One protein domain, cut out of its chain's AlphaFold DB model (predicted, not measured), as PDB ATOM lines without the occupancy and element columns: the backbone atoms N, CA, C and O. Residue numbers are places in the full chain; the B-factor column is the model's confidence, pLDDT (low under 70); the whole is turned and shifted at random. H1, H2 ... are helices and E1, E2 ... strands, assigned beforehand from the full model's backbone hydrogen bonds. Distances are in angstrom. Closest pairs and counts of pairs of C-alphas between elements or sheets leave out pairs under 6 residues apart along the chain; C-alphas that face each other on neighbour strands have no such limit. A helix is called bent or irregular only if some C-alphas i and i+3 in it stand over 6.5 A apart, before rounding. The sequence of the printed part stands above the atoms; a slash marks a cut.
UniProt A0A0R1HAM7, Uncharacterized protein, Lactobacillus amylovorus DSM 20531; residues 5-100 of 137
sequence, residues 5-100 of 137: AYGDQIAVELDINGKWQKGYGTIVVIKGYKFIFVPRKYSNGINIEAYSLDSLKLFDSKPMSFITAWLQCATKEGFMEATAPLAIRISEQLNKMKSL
ATOM      1  N   ALA A   5      14.302  -5.191  39.642       80.00
ATOM      2  CA  ALA A   5      14.238  -4.281  40.784       80.00
ATOM      3  C   ALA A   5      13.335  -3.083  40.466       80.00
ATOM      4  O   ALA A   5      13.440  -2.491  39.389       80.00
ATOM      5  N   TYR A   6      12.466  -2.712  41.405       74.31
ATOM      6  CA  TYR A   6      11.526  -1.600  41.261       74.31
ATOM      7  C   TYR A   6      12.020  -0.383  42.047       74.31
ATOM      8  O   TYR A   6      12.277  -0.468  43.248       74.31
ATOM      9  N   GLY A   7      12.147   0.752  41.363       66.31
ATOM     10  CA  GLY A   7      12.366   2.050  41.990       66.31
ATOM     11  C   GLY A   7      11.104   2.576  42.673       66.31
ATOM     12  O   GLY A   7      10.081   1.895  42.766       66.31
ATOM     13  N   ASP A   8      11.168   3.816  43.146       65.38
ATOM     14  CA  ASP A   8       9.991   4.488  43.685       65.38
ATOM     15  C   ASP A   8       9.038   4.935  42.574       65.38
ATOM     16  O   ASP A   8       9.442   5.231  41.444       65.38
ATOM     17  N   GLN A   9       7.749   4.949  42.907       57.97
ATOM     18  CA  GLN A   9       6.689   5.361  42.002       57.97
ATOM     19  C   GLN A   9       6.730   6.886  41.860       57.97
ATOM     20  O   GLN A   9       6.394   7.628  42.784       57.97
ATOM     21  N   ILE A  10       7.141   7.366  40.689       57.53
ATOM     22  CA  ILE A  10       6.974   8.769  40.309       57.53
ATOM     23  C   ILE A  10       5.488   8.923  39.940       57.53
ATOM     24  O   ILE A  10       4.968   8.087  39.205       57.53
ATOM     25  N   ALA A  11       4.778   9.919  40.480       47.75
ATOM     26  CA  ALA A  11       3.311  10.006  40.394       47.75
ATOM     27  C   ALA A  11       2.819  11.085  39.409       47.75
ATOM     28  O   ALA A  11       3.285  12.223  39.500       47.75
ATOM     29  N   VAL A  12       1.889  10.738  38.500       46.38
ATOM     30  CA  VAL A  12       1.042  11.665  37.696       46.38
ATOM     31  C   VAL A  12      -0.335  11.719  38.300       46.38
ATOM     32  O   VAL A  12      -0.782  10.745  38.898       46.38
ATOM     33  N   GLU A  13      -1.062  12.749  37.904       38.28
ATOM     34  CA  GLU A  13      -2.468  12.583  37.561       38.28
ATOM     35  C   GLU A  13      -2.717  13.198  36.176       38.28
ATOM     36  O   GLU A  13      -2.094  14.188  35.784       38.28
ATOM     37  N   LEU A  14      -3.582  12.562  35.384       37.22
ATOM     38  CA  LEU A  14      -4.221  13.251  34.267       37.22
ATOM     39  C   LEU A  14      -5.303  14.116  34.898       37.22
ATOM     40  O   LEU A  14      -6.207  13.572  35.536       37.22
ATOM     41  N   ASP A  15      -5.211  15.437  34.743       43.50
ATOM     42  CA  ASP A  15      -6.290  16.298  35.219       43.50
ATOM     43  C   ASP A  15      -7.576  16.058  34.405       43.50
ATOM     44  O   ASP A  15      -7.571  15.433  33.337       43.50
ATOM     45  N   ILE A  16      -8.700  16.578  34.901       36.34
ATOM     46  CA  ILE A  16     -10.015  16.436  34.252       36.34
ATOM     47  C   ILE A  16     -10.073  17.014  32.823       36.34
ATOM     48  O   ILE A  16     -11.031  16.750  32.102       36.34
ATOM     49  N   ASN A  17      -9.056  17.777  32.406       38.22
ATOM     50  CA  ASN A  17      -8.932  18.414  31.097       38.22
ATOM     51  C   ASN A  17      -7.928  17.691  30.178       38.22
ATOM     52  O   ASN A  17      -7.629  18.184  29.089       38.22
ATOM     53  N   GLY A  18      -7.367  16.555  30.607       39.84
ATOM     54  CA  GLY A  18      -6.368  15.802  29.849       39.84
ATOM     55  C   GLY A  18      -4.992  16.471  29.773       39.84
ATOM     56  O   GLY A  18      -4.192  16.109  28.907       39.84
ATOM     57  N   LYS A  19      -4.683  17.437  30.651       40.62
ATOM     58  CA  LYS A  19      -3.334  18.013  30.742       40.62
ATOM     59  C   LYS A  19      -2.418  17.121  31.577       40.62
ATOM     60  O   LYS A  19      -2.804  16.556  32.599       40.62
ATOM     61  N   TRP A  20      -1.163  17.044  31.142       42.47
ATOM     62  CA  TRP A  20      -0.093  16.326  31.829       42.47
ATOM     63  C   TRP A  20       0.307  17.037  33.127       42.47
ATOM     64  O   TRP A  20       1.097  17.979  33.089       42.47
ATOM     65  N   GLN A  21      -0.171  16.566  34.281       46.12
ATOM     66  CA  GLN A  21       0.381  16.978  35.574       46.12
ATOM     67  C   GLN A  21       1.370  15.920  36.061       46.12
ATOM     68  O   GLN A  21       0.980  14.887  36.597       46.12
ATOM     69  N   LYS A  22       2.661  16.193  35.781       46.22
ATOM     70  CA  LYS A  22       3.825  15.286  35.878       46.22
ATOM     71  C   LYS A  22       3.767  14.358  37.097       46.22
ATOM     72  O   LYS A  22       3.410  14.808  38.179       46.22
ATOM     73  N   GLY A  23       4.209  13.108  37.013       51.88
ATOM     74  CA  GLY A  23       4.715  12.343  35.864       51.88
ATOM     75  C   GLY A  23       4.715  10.863  36.232       51.88
ATOM     76  O   GLY A  23       5.506  10.488  37.089       51.88
ATOM     77  N   TYR A  24       3.823  10.039  35.665       59.03
ATOM     78  CA  TYR A  24       3.647   8.673  36.177       59.03
ATOM     79  C   TYR A  24       4.741   7.794  35.639       59.03
ATOM     80  O   TYR A  24       5.011   7.764  34.439       59.03
ATOM     81  N   GLY A  25       5.229   6.969  36.537       68.19
ATOM     82  CA  GLY A  25       5.835   5.725  36.171       68.19
ATOM     83  C   GLY A  25       6.761   5.253  37.258       68.19
ATOM     84  O   GLY A  25       7.393   6.036  37.966       68.19
ATOM     85  N   THR A  26       6.857   3.941  37.356       79.56
ATOM     86  CA  THR A  26       7.860   3.305  38.194       79.56
ATOM     87  C   THR A  26       9.034   2.954  37.299       79.56
ATOM     88  O   THR A  26       8.852   2.345  36.240       79.56
ATOM     89  N   ILE A  27      10.242   3.351  37.699       85.06
ATOM     90  CA  ILE A  27      11.451   2.880  37.024       85.06
ATOM     91  C   ILE A  27      11.659   1.420  37.428       85.06
ATOM     92  O   ILE A  27      11.763   1.119  38.613       85.06
ATOM     93  N   VAL A  28      11.733   0.518  36.453       86.06
ATOM     94  CA  VAL A  28      11.975  -0.912  36.671       86.06
ATOM     95  C   VAL A  28      13.288  -1.285  35.995       86.06
ATOM     96  O   VAL A  28      13.473  -1.060  34.798       86.06
ATOM     97  N   VAL A  29      14.222  -1.839  36.760       86.62
ATOM     98  CA  VAL A  29      15.503  -2.335  36.254       86.62
ATOM     99  C   VAL A  29      15.366  -3.830  36.002       86.62
ATOM    100  O   VAL A  29      15.148  -4.581  36.945       86.62
ATOM    101  N   ILE A  30      15.497  -4.270  34.752       86.00
ATOM    102  CA  ILE A  30      15.336  -5.673  34.343       86.00
ATOM    103  C   ILE A  30      16.639  -6.129  33.687       86.00
ATOM    104  O   ILE A  30      17.060  -5.573  32.673       86.00
ATOM    105  N   LYS A  31      17.313  -7.128  34.271       80.56
ATOM    106  CA  LYS A  31      18.607  -7.667  33.793       80.56
ATOM    107  C   LYS A  31      19.690  -6.585  33.569       80.56
ATOM    108  O   LYS A  31      20.573  -6.772  32.734       80.56
ATOM    109  N   GLY A  32      19.614  -5.468  34.301       77.06
ATOM    110  CA  GLY A  32      20.509  -4.306  34.191       77.06
ATOM    111  C   GLY A  32      20.053  -3.195  33.230       77.06
ATOM    112  O   GLY A  32      20.611  -2.101  33.284       77.06
ATOM    113  N   TYR A  33      19.029  -3.432  32.407       80.44
ATOM    114  CA  TYR A  33      18.410  -2.418  31.544       80.44
ATOM    115  C   TYR A  33      17.353  -1.630  32.315       80.44
ATOM    116  O   TYR A  33      16.667  -2.196  33.170       80.44
ATOM    117  N   LYS A  34      17.206  -0.333  32.027       82.12
ATOM    118  CA  LYS A  34      16.256   0.539  32.732       82.12
ATOM    119  C   LYS A  34      15.020   0.810  31.887       82.12
ATOM    120  O   LYS A  34      15.124   1.304  30.767       82.12
ATOM    121  N   PHE A  35      13.858   0.578  32.477       85.00
ATOM    122  CA  PHE A  35      12.557   0.860  31.890       85.00
ATOM    123  C   PHE A  35      11.780   1.837  32.765       85.00
ATOM    124  O   PHE A  35      11.983   1.865  33.977       85.00
ATOM    125  N   ILE A  36      10.856   2.594  32.181       86.19
ATOM    126  CA  ILE A  36       9.787   3.270  32.920       86.19
ATOM    127  C   ILE A  36       8.449   2.646  32.525       86.19
ATOM    128  O   ILE A  36       8.119   2.561  31.343       86.19
ATOM    129  N   PHE A  37       7.713   2.157  33.520       86.56
ATOM    130  CA  PHE A  37       6.411   1.521  33.340       86.56
ATOM    131  C   PHE A  37       5.316   2.552  33.608       86.56
ATOM    132  O   PHE A  37       5.214   3.050  34.728       86.56
ATOM    133  N   VAL A  38       4.505   2.869  32.599       82.25
ATOM    134  CA  VAL A  38       3.532   3.972  32.616       82.25
ATOM    135  C   VAL A  38       2.122   3.443  32.322       82.25
ATOM    136  O   VAL A  38       1.921   2.834  31.272       82.25
ATOM    137  N   PRO A  39       1.118   3.676  33.187       78.75
ATOM    138  CA  PRO A  39      -0.279   3.444  32.841       78.75
ATOM    139  C   PRO A  39      -0.781   4.548  31.896       78.75
ATOM    140  O   PRO A  39      -0.785   5.727  32.253       78.75
ATOM    141  N   ARG A  40      -1.250   4.177  30.701       77.06
ATOM    142  CA  ARG A  40      -1.932   5.078  29.759       77.06
ATOM    143  C   ARG A  40      -3.386   4.682  29.555       77.06
ATOM    144  O   ARG A  40      -3.707   3.505  29.409       77.06
ATOM    145  N   LYS A  41      -4.263   5.686  29.501       73.75
ATOM    146  CA  LYS A  41      -5.685   5.514  29.192       73.75
ATOM    147  C   LYS A  41      -5.918   5.525  27.683       73.75
ATOM    148  O   LYS A  41      -5.500   6.454  26.998       73.75
ATOM    149  N   TYR A  42      -6.652   4.526  27.211       73.81
ATOM    150  CA  TYR A  42      -7.120   4.367  25.838       73.81
ATOM    151  C   TYR A  42      -8.652   4.287  25.805       73.81
ATOM    152  O   TYR A  42      -9.309   4.176  26.841       73.81
ATOM    153  N   SER A  43      -9.246   4.340  24.611       72.69
ATOM    154  CA  SER A  43     -10.703   4.226  24.426       72.69
ATOM    155  C   SER A  43     -11.273   2.871  24.867       72.69
ATOM    156  O   SER A  43     -12.454   2.783  25.187       72.69
ATOM    157  N   ASN A  44     -10.441   1.828  24.910       71.44
ATOM    158  CA  ASN A  44     -10.799   0.452  25.255       71.44
ATOM    159  C   ASN A  44     -10.302  -0.009  26.644       71.44
ATOM    160  O   ASN A  44     -10.510  -1.170  26.992       71.44
ATOM    161  N   GLY A  45      -9.653   0.852  27.439       73.56
ATOM    162  CA  GLY A  45      -9.146   0.482  28.767       73.56
ATOM    163  C   GLY A  45      -7.885   1.237  29.190       73.56
ATOM    164  O   GLY A  45      -7.683   2.394  28.822       73.56
ATOM    165  N   ILE A  46      -7.041   0.575  29.982       80.69
ATOM    166  CA  ILE A  46      -5.708   1.050  30.368       80.69
ATOM    167  C   ILE A  46      -4.665   0.109  29.759       80.69
ATOM    168  O   ILE A  46      -4.823  -1.104  29.840       80.69
ATOM    169  N   ASN A  47      -3.568   0.639  29.224       85.06
ATOM    170  CA  ASN A  47      -2.369  -0.149  28.941       85.06
ATOM    171  C   ASN A  47      -1.279   0.234  29.942       85.06
ATOM    172  O   ASN A  47      -1.031   1.419  30.151       85.06
ATOM    173  N   ILE A  48      -0.599  -0.751  30.531       86.12
ATOM    174  CA  ILE A  48       0.712  -0.508  31.138       86.12
ATOM    175  C   ILE A  48       1.755  -0.618  30.034       86.12
ATOM    176  O   ILE A  48       1.869  -1.659  29.389       86.12
ATOM    177  N   GLU A  49       2.519   0.442  29.836       86.69
ATOM    178  CA  GLU A  49       3.534   0.569  28.798       86.69
ATOM    179  C   GLU A  49       4.924   0.615  29.413       86.69
ATOM    180  O   GLU A  49       5.197   1.462  30.261       86.69
ATOM    181  N   ALA A  50       5.814  -0.270  28.978       88.81
ATOM    182  CA  ALA A  50       7.212  -0.249  29.374       88.81
ATOM    183  C   ALA A  50       8.034   0.469  28.299       88.81
ATOM    184  O   ALA A  50       8.233  -0.054  27.203       88.81
ATOM    185  N   TYR A  51       8.530   1.663  28.612       82.25
ATOM    186  CA  TYR A  51       9.463   2.394  27.756       82.25
ATOM    187  C   TYR A  51      10.898   2.097  28.175       82.25
ATOM    188  O   TYR A  51      11.224   2.191  29.357       82.25
ATOM    189  N   SER A  52      11.771   1.783  27.221       81.56
ATOM    190  CA  SER A  52      13.215   1.706  27.468       81.56
ATOM    191  C   SER A  52      13.769   3.110  27.710       81.56
ATOM    192  O   SER A  52      13.577   3.996  26.882       81.56
ATOM    193  N   LEU A  53      14.491   3.328  28.812       74.31
ATOM    194  CA  LEU A  53      15.177   4.603  29.061       74.31
ATOM    195  C   LEU A  53      16.475   4.747  28.249       74.31
ATOM    196  O   LEU A  53      17.000   5.855  28.128       74.31
ATOM    197  N   ASP A  54      16.974   3.650  27.670       70.25
ATOM    198  CA  ASP A  54      18.161   3.654  26.812       70.25
ATOM    199  C   ASP A  54      17.830   4.087  25.371       70.25
ATOM    200  O   ASP A  54      18.619   4.806  24.762       70.25
ATOM    201  N   SER A  55      16.661   3.696  24.838       65.00
ATOM    202  CA  SER A  55      16.199   4.049  23.477       65.00
ATOM    203  C   SER A  55      15.022   5.032  23.425       65.00
ATOM    204  O   SER A  55      14.635   5.449  22.338       65.00
ATOM    205  N   LEU A  56      14.443   5.401  24.575       68.00
ATOM    206  CA  LEU A  56      13.279   6.292  24.732       68.00
ATOM    207  C   LEU A  56      11.995   5.837  24.008       68.00
ATOM    208  O   LEU A  56      11.047   6.610  23.870       68.00
ATOM    209  N   LYS A  57      11.929   4.570  23.590       70.00
ATOM    210  CA  LYS A  57      10.796   3.989  22.859       70.00
ATOM    211  C   LYS A  57      10.010   2.981  23.687       70.00
ATOM    212  O   LYS A  57      10.538   2.366  24.616       70.00
ATOM    213  N   LEU A  58       8.739   2.813  23.312       79.25
ATOM    214  CA  LEU A  58       7.885   1.743  23.815       79.25
ATOM    215  C   LEU A  58       8.507   0.398  23.432       79.25
ATOM    216  O   LEU A  58       8.755   0.141  22.258       79.25
ATOM    217  N   PHE A  59       8.769  -0.432  24.434       83.62
ATOM    218  CA  PHE A  59       9.389  -1.743  24.278       83.62
ATOM    219  C   PHE A  59       8.318  -2.836  24.219       83.62
ATOM    220  O   PHE A  59       8.317  -3.667  23.318       83.62
ATOM    221  N   ASP A  60       7.385  -2.813  25.173       88.75
ATOM    222  CA  ASP A  60       6.270  -3.754  25.266       88.75
ATOM    223  C   ASP A  60       5.127  -3.112  26.081       88.75
ATOM    224  O   ASP A  60       5.340  -2.157  26.835       88.75
ATOM    225  N   SER A  61       3.901  -3.616  25.938       89.19
ATOM    226  CA  SER A  61       2.729  -3.138  26.677       89.19
ATOM    227  C   SER A  61       1.798  -4.276  27.104       89.19
ATOM    228  O   SER A  61       1.772  -5.363  26.522       89.19
ATOM    229  N   LYS A  62       1.020  -4.053  28.160       87.69
ATOM    230  CA  LYS A  62       0.038  -5.010  28.680       87.69
ATOM    231  C   LYS A  62      -1.313  -4.305  28.862       87.69
ATOM    232  O   LYS A  62      -1.374  -3.381  29.675       87.69
ATOM    233  N   PRO A  63      -2.385  -4.735  28.173       87.06
ATOM    234  CA  PRO A  63      -3.723  -4.213  28.419       87.06
ATOM    235  C   PRO A  63      -4.235  -4.641  29.799       87.06
ATOM    236  O   PRO A  63      -3.892  -5.707  30.318       87.06
ATOM    237  N   MET A  64      -5.061  -3.789  30.393       80.25
ATOM    238  CA  MET A  64      -5.588  -3.911  31.745       80.25
ATOM    239  C   MET A  64      -6.968  -3.246  31.835       80.25
ATOM    240  O   MET A  64      -7.233  -2.218  31.206       80.25
ATOM    241  N   SER A  65      -7.869  -3.820  32.638       78.00
ATOM    242  CA  SER A  65      -9.159  -3.178  32.905       78.00
ATOM    243  C   SER A  65      -8.969  -1.912  33.750       78.00
ATOM    244  O   SER A  65      -8.056  -1.843  34.577       78.00
ATOM    245  N   PHE A  66      -9.858  -0.927  33.594       69.69
ATOM    246  CA  PHE A  66      -9.833   0.286  34.419       69.69
ATOM    247  C   PHE A  66      -9.939  -0.033  35.921       69.69
ATOM    248  O   PHE A  66      -9.220   0.556  36.721       69.69
ATOM    249  N   ILE A  67     -10.773  -1.010  36.296       71.44
ATOM    250  CA  ILE A  67     -10.973  -1.437  37.689       71.44
ATOM    251  C   ILE A  67      -9.688  -2.051  38.259       71.44
ATOM    252  O   ILE A  67      -9.278  -1.714  39.366       71.44
ATOM    253  N   THR A  68      -9.016  -2.915  37.491       72.31
ATOM    254  CA  THR A  68      -7.743  -3.531  37.894       72.31
ATOM    255  C   THR A  68      -6.654  -2.475  38.069       72.31
ATOM    256  O   THR A  68      -5.969  -2.480  39.087       72.31
ATOM    257  N   ALA A  69      -6.533  -1.539  37.121       71.75
ATOM    258  CA  ALA A  69      -5.566  -0.447  37.208       71.75
ATOM    259  C   ALA A  69      -5.838   0.456  38.422       71.75
ATOM    260  O   ALA A  69      -4.915   0.777  39.161       71.75
ATOM    261  N   TRP A  70      -7.102   0.813  38.667       68.38
ATOM    262  CA  TRP A  70      -7.508   1.632  39.811       68.38
ATOM    263  C   TRP A  70      -7.193   0.969  41.158       68.38
ATOM    264  O   TRP A  70      -6.641   1.612  42.044       68.38
ATOM    265  N   LEU A  71      -7.518  -0.319  41.314       68.06
ATOM    266  CA  LEU A  71      -7.318  -1.039  42.574       68.06
ATOM    267  C   LEU A  71      -5.849  -1.400  42.830       68.06
ATOM    268  O   LEU A  71      -5.399  -1.314  43.967       68.06
ATOM    269  N   GLN A  72      -5.111  -1.826  41.801       69.31
ATOM    270  CA  GLN A  72      -3.759  -2.362  41.981       69.31
ATOM    271  C   GLN A  72      -2.668  -1.299  41.812       69.31
ATOM    272  O   GLN A  72      -1.708  -1.307  42.569       69.31
ATOM    273  N   CYS A  73      -2.794  -0.333  40.896       70.19
ATOM    274  CA  CYS A  73      -1.744   0.678  40.696       70.19
ATOM    275  C   CYS A  73      -1.748   1.813  41.741       70.19
ATOM    276  O   CYS A  73      -0.901   2.704  41.657       70.19
ATOM    277  N   ALA A  74      -2.674   1.785  42.707       68.50
ATOM    278  CA  ALA A  74      -2.780   2.754  43.800       68.50
ATOM    279  C   ALA A  74      -1.736   2.561  44.920       68.50
ATOM    280  O   ALA A  74      -1.529   3.475  45.717       68.50
ATOM    281  N   THR A  75      -1.075   1.400  44.993       71.44
ATOM    282  CA  THR A  75       0.027   1.127  45.934       71.44
ATOM    283  C   THR A  75       1.263   0.621  45.193       71.44
ATOM    284  O   THR A  75       1.167   0.117  44.070       71.44
ATOM    285  N   LYS A  76       2.442   0.727  45.822       70.94
ATOM    286  CA  LYS A  76       3.706   0.255  45.237       70.94
ATOM    287  C   LYS A  76       3.682  -1.264  45.045       70.94
ATOM    288  O   LYS A  76       4.042  -1.756  43.979       70.94
ATOM    289  N   GLU A  77       3.186  -1.987  46.042       78.44
ATOM    290  CA  GLU A  77       3.069  -3.445  46.069       78.44
ATOM    291  C   GLU A  77       2.081  -3.936  45.002       78.44
ATOM    292  O   GLU A  77       2.429  -4.785  44.181       78.44
ATOM    293  N   GLY A  78       0.886  -3.340  44.931       78.94
ATOM    294  CA  GLY A  78      -0.107  -3.688  43.916       78.94
ATOM    295  C   GLY A  78       0.362  -3.347  42.498       78.94
ATOM    296  O   GLY A  78       0.116  -4.110  41.561       78.94
ATOM    297  N   PHE A  79       1.110  -2.251  42.320       80.19
ATOM    298  CA  PHE A  79       1.734  -1.924  41.041       80.19
ATOM    299  C   PHE A  79       2.780  -2.978  40.655       80.19
ATOM    300  O   PHE A  79       2.805  -3.420  39.503       80.19
ATOM    301  N   MET A  80       3.619  -3.420  41.597       83.38
ATOM    302  CA  MET A  80       4.587  -4.497  41.370       83.38
ATOM    303  C   MET A  80       3.889  -5.798  40.949       83.38
ATOM    304  O   MET A  80       4.263  -6.374  39.930       83.38
ATOM    305  N   GLU A  81       2.833  -6.224  41.647       84.25
ATOM    306  CA  GLU A  81       2.047  -7.415  41.281       84.25
ATOM    307  C   GLU A  81       1.413  -7.295  39.885       84.25
ATOM    308  O   GLU A  81       1.549  -8.185  39.039       84.25
ATOM    309  N   ALA A  82       0.759  -6.165  39.601       82.31
ATOM    310  CA  ALA A  82       0.058  -5.929  38.342       82.31
ATOM    311  C   ALA A  82       1.007  -5.904  37.126       82.31
ATOM    312  O   ALA A  82       0.633  -6.327  36.016       82.31
ATOM    313  N   THR A  83       2.241  -5.432  37.336       86.88
ATOM    314  CA  THR A  83       3.268  -5.256  36.299       86.88
ATOM    315  C   THR A  83       4.296  -6.383  36.210       86.88
ATOM    316  O   THR A  83       4.890  -6.549  35.140       86.88
ATOM    317  N   ALA A  84       4.438  -7.234  37.230       89.12
ATOM    318  CA  ALA A  84       5.367  -8.366  37.221       89.12
ATOM    319  C   ALA A  84       5.246  -9.269  35.973       89.12
ATOM    320  O   ALA A  84       6.284  -9.577  35.388       89.12
ATOM    321  N   PRO A  85       4.048  -9.620  35.451       89.81
ATOM    322  CA  PRO A  85       3.947 -10.408  34.217       89.81
ATOM    323  C   PRO A  85       4.515  -9.706  32.970       89.81
ATOM    324  O   PRO A  85       5.012 -10.372  32.065       89.81
ATOM    325  N   LEU A  86       4.460  -8.368  32.912       90.44
ATOM    326  CA  LEU A  86       5.088  -7.585  31.840       90.44
ATOM    327  C   LEU A  86       6.613  -7.561  32.025       90.44
ATOM    328  O   LEU A  86       7.346  -7.804  31.072       90.44
ATOM    329  N   ALA A  87       7.098  -7.360  33.254       89.00
ATOM    330  CA  ALA A  87       8.529  -7.367  33.559       89.00
ATOM    331  C   ALA A  87       9.194  -8.742  33.317       89.00
ATOM    332  O   ALA A  87      10.303  -8.804  32.785       89.00
ATOM    333  N   ILE A  88       8.503  -9.846  33.626       89.19
ATOM    334  CA  ILE A  88       8.943 -11.216  33.308       89.19
ATOM    335  C   ILE A  88       9.033 -11.408  31.790       89.19
ATOM    336  O   ILE A  88      10.072 -11.836  31.292       89.19
ATOM    337  N   ARG A  89       7.998 -11.019  31.036       88.31
ATOM    338  CA  ARG A  89       7.995 -11.130  29.568       88.31
ATOM    339  C   ARG A  89       9.121 -10.321  28.916       88.31
ATOM    340  O   ARG A  89       9.784 -10.815  28.005       88.31
ATOM    341  N   ILE A  90       9.400  -9.123  29.432       87.94
ATOM    342  CA  ILE A  90      10.555  -8.311  29.029       87.94
ATOM    343  C   ILE A  90      11.865  -9.038  29.367       87.94
ATOM    344  O   ILE A  90      12.731  -9.153  28.506       87.94
ATOM    345  N   SER A  91      12.006  -9.604  30.569       87.06
ATOM    346  CA  SER A  91      13.174 -10.410  30.966       87.06
ATOM    347  C   SER A  91      13.424 -11.592  30.014       87.06
ATOM    348  O   SER A  91      14.563 -11.831  29.607       87.06
ATOM    349  N   GLU A  92      12.374 -12.295  29.585       85.69
ATOM    350  CA  GLU A  92      12.461 -13.369  28.587       85.69
ATOM    351  C   GLU A  92      12.887 -12.866  27.203       85.69
ATOM    352  O   GLU A  92      13.758 -13.476  26.577       85.69
ATOM    353  N   GLN A  93      12.316 -11.756  26.724       82.69
ATOM    354  CA  GLN A  93      12.715 -11.120  25.463       82.69
ATOM    355  C   GLN A  93      14.187 -10.673  25.513       82.69
ATOM    356  O   GLN A  93      14.956 -10.982  24.602       82.69
ATOM    357  N   LEU A  94      14.620 -10.042  26.612       77.81
ATOM    358  CA  LEU A  94      16.018  -9.676  26.858       77.81
ATOM    359  C   LEU A  94      16.939 -10.908  26.828       77.81
ATOM    360  O   LEU A  94      18.005 -10.850  26.218       77.81
ATOM    361  N   ASN A  95      16.548 -12.025  27.457       75.38
ATOM    362  CA  ASN A  95      17.340 -13.261  27.460       75.38
ATOM    363  C   ASN A  95      17.440 -13.883  26.056       75.38
ATOM    364  O   ASN A  95      18.531 -14.286  25.661       75.38
ATOM    365  N   LYS A  96      16.347 -13.901  25.278       69.56
ATOM    366  CA  LYS A  96      16.339 -14.385  23.882       69.56
ATOM    367  C   LYS A  96      17.243 -13.560  22.959       69.56
ATOM    368  O   LYS A  96      17.790 -14.113  22.017       69.56
ATOM    369  N   MET A  97      17.434 -12.268  23.238       63.56
ATOM    370  CA  MET A  97      18.311 -11.393  22.442       63.56
ATOM    371  C   MET A  97      19.777 -11.373  22.909       63.56
ATOM    372  O   MET A  97      20.636 -10.850  22.203       63.56
ATOM    373  N   LYS A  98      20.115 -11.970  24.062       54.62
ATOM    374  CA  LYS A  98      21.516 -12.084  24.521       54.62
ATOM    375  C   LYS A  98      22.371 -13.037  23.675       54.62
ATOM    376  O   LYS A  98      23.590 -12.964  23.773       54.62
ATOM    377  N   SER A  99      21.768 -13.892  22.850       52.81
ATOM    378  CA  SER A  99      22.477 -14.741  21.878       52.81
ATOM    379  C   SER A  99      22.828 -14.028  20.562       52.81
ATOM    380  O   SER A  99      23.537 -14.604  19.743       52.81
ATOM    381  N   LEU A 100      22.351 -12.795  20.351       46.22
ATOM    382  CA  LEU A 100      22.500 -12.021  19.113       46.22
ATOM    383  C   LEU A 100      22.941 -10.583  19.434       46.22
ATOM    384  O   LEU A 100      22.124  -9.669  19.377       46.22
TER     385      LEU A 100
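AT A GLANCE: This is residues 5 to 100 of the 137 residues of an uncharacterized protein of Lactobacillus amylovorus DSM 20531 (UniProt A0A0R1HAM7). A strongly twisted sheet of five strands curls round one long helix, H2, while the short helix H1 makes a corner with the first part of H2 and covers part of E4. The long loop of residues 11 to 24 reaches toward one end of the long axis, and the last turns of H2 with residues 98 to 100 reach toward the other. The printed part has 96 residues, with five named strands and then two named helices in the order E1 E2 E3 E4 E5 H1 H2; the sheet has that same strand order and is antiparallel throughout. The class is mixed, helices and strands. The whole is compact, with a radius of gyration of the C-alphas of 13.5 A, yet elongated, spanning 46 by 26 by 23 A.

HOW THE PARTS SIT: The sheet is a meander, each strand the antiparallel neighbour of the one before: E1, residues 5 to 10; E2, residues 25 to 30; E3, residues 33 to 42; E4, residues 45 to 52; and E5, residues 58 to 64. E1 and E5 are its edge strands. Each successive pair is a hairpin. Within hydrogen-bond range are N 7 and O 27, 2.8 A, between E1 and E2; N 28 and O 35, 2.8 A, between E2 and E3; N 38 and O 49, 2.8 A, between E3 and E4; and N 48 and O 62, 2.9 A, between E4 and E5. H2, residues 76 to 97, is on the sheet, which curls round it. Its closest C-alphas to E2 are those of Ser 91 and Ile 30, 6.2 A apart, and to E5 those of Leu 86 and Lys 62, 6.5 A apart. H2 is irregular, with C-alphas 82 and 85 7.2 A apart, and has a kink of 50 degrees near residue 83. H1, residues 66 to 72, is on the sheet at a height over the sheet of 9.4 A. It lies over E4, and only just not over E5, on which 2 of its 7 C-alphas fall. It runs along the strands, at 20 degrees to E4 on the local plane. H1 and H2 are on one face of the sheet, giving two layers. H2 touches H1 with residues 78 to 82 alone, about perpendicular at 80 degrees; their closest C-alphas, those of Gln 72 and Gly 78, are 4.3 A apart. In H1 every O i to N i+4 pair is within hydrogen-bond range, in H2 16 of 18.

IN THESE COORDINATES: E1 begins at C-alpha 5, (14.238, -4.281, 40.784), and is 14.9 A long; E2 is 15.0 A. E3 is 27.0 A, E4 22.4 A and E5 16.6 A. H1 begins at C-alpha 66, (-9.833, 0.286, 34.419), and is 10.1 A. H2 is 29.5 A and ends at C-alpha 97, (18.311, -11.393, 22.442).

THE WHOLE: The two C-alphas farthest apart are those of Ile 16 and Ser 99, at 46.7 A. The printed part has no cut. The link from E1 to E2 is long, with residues 13 to 14 paired antiparallel with residues 20 to 21; the other links are tight. Mean pLDDT of the printed part is 72.6, and 31 residues are under 70, among them residues 7 to 25 and 96 to 100.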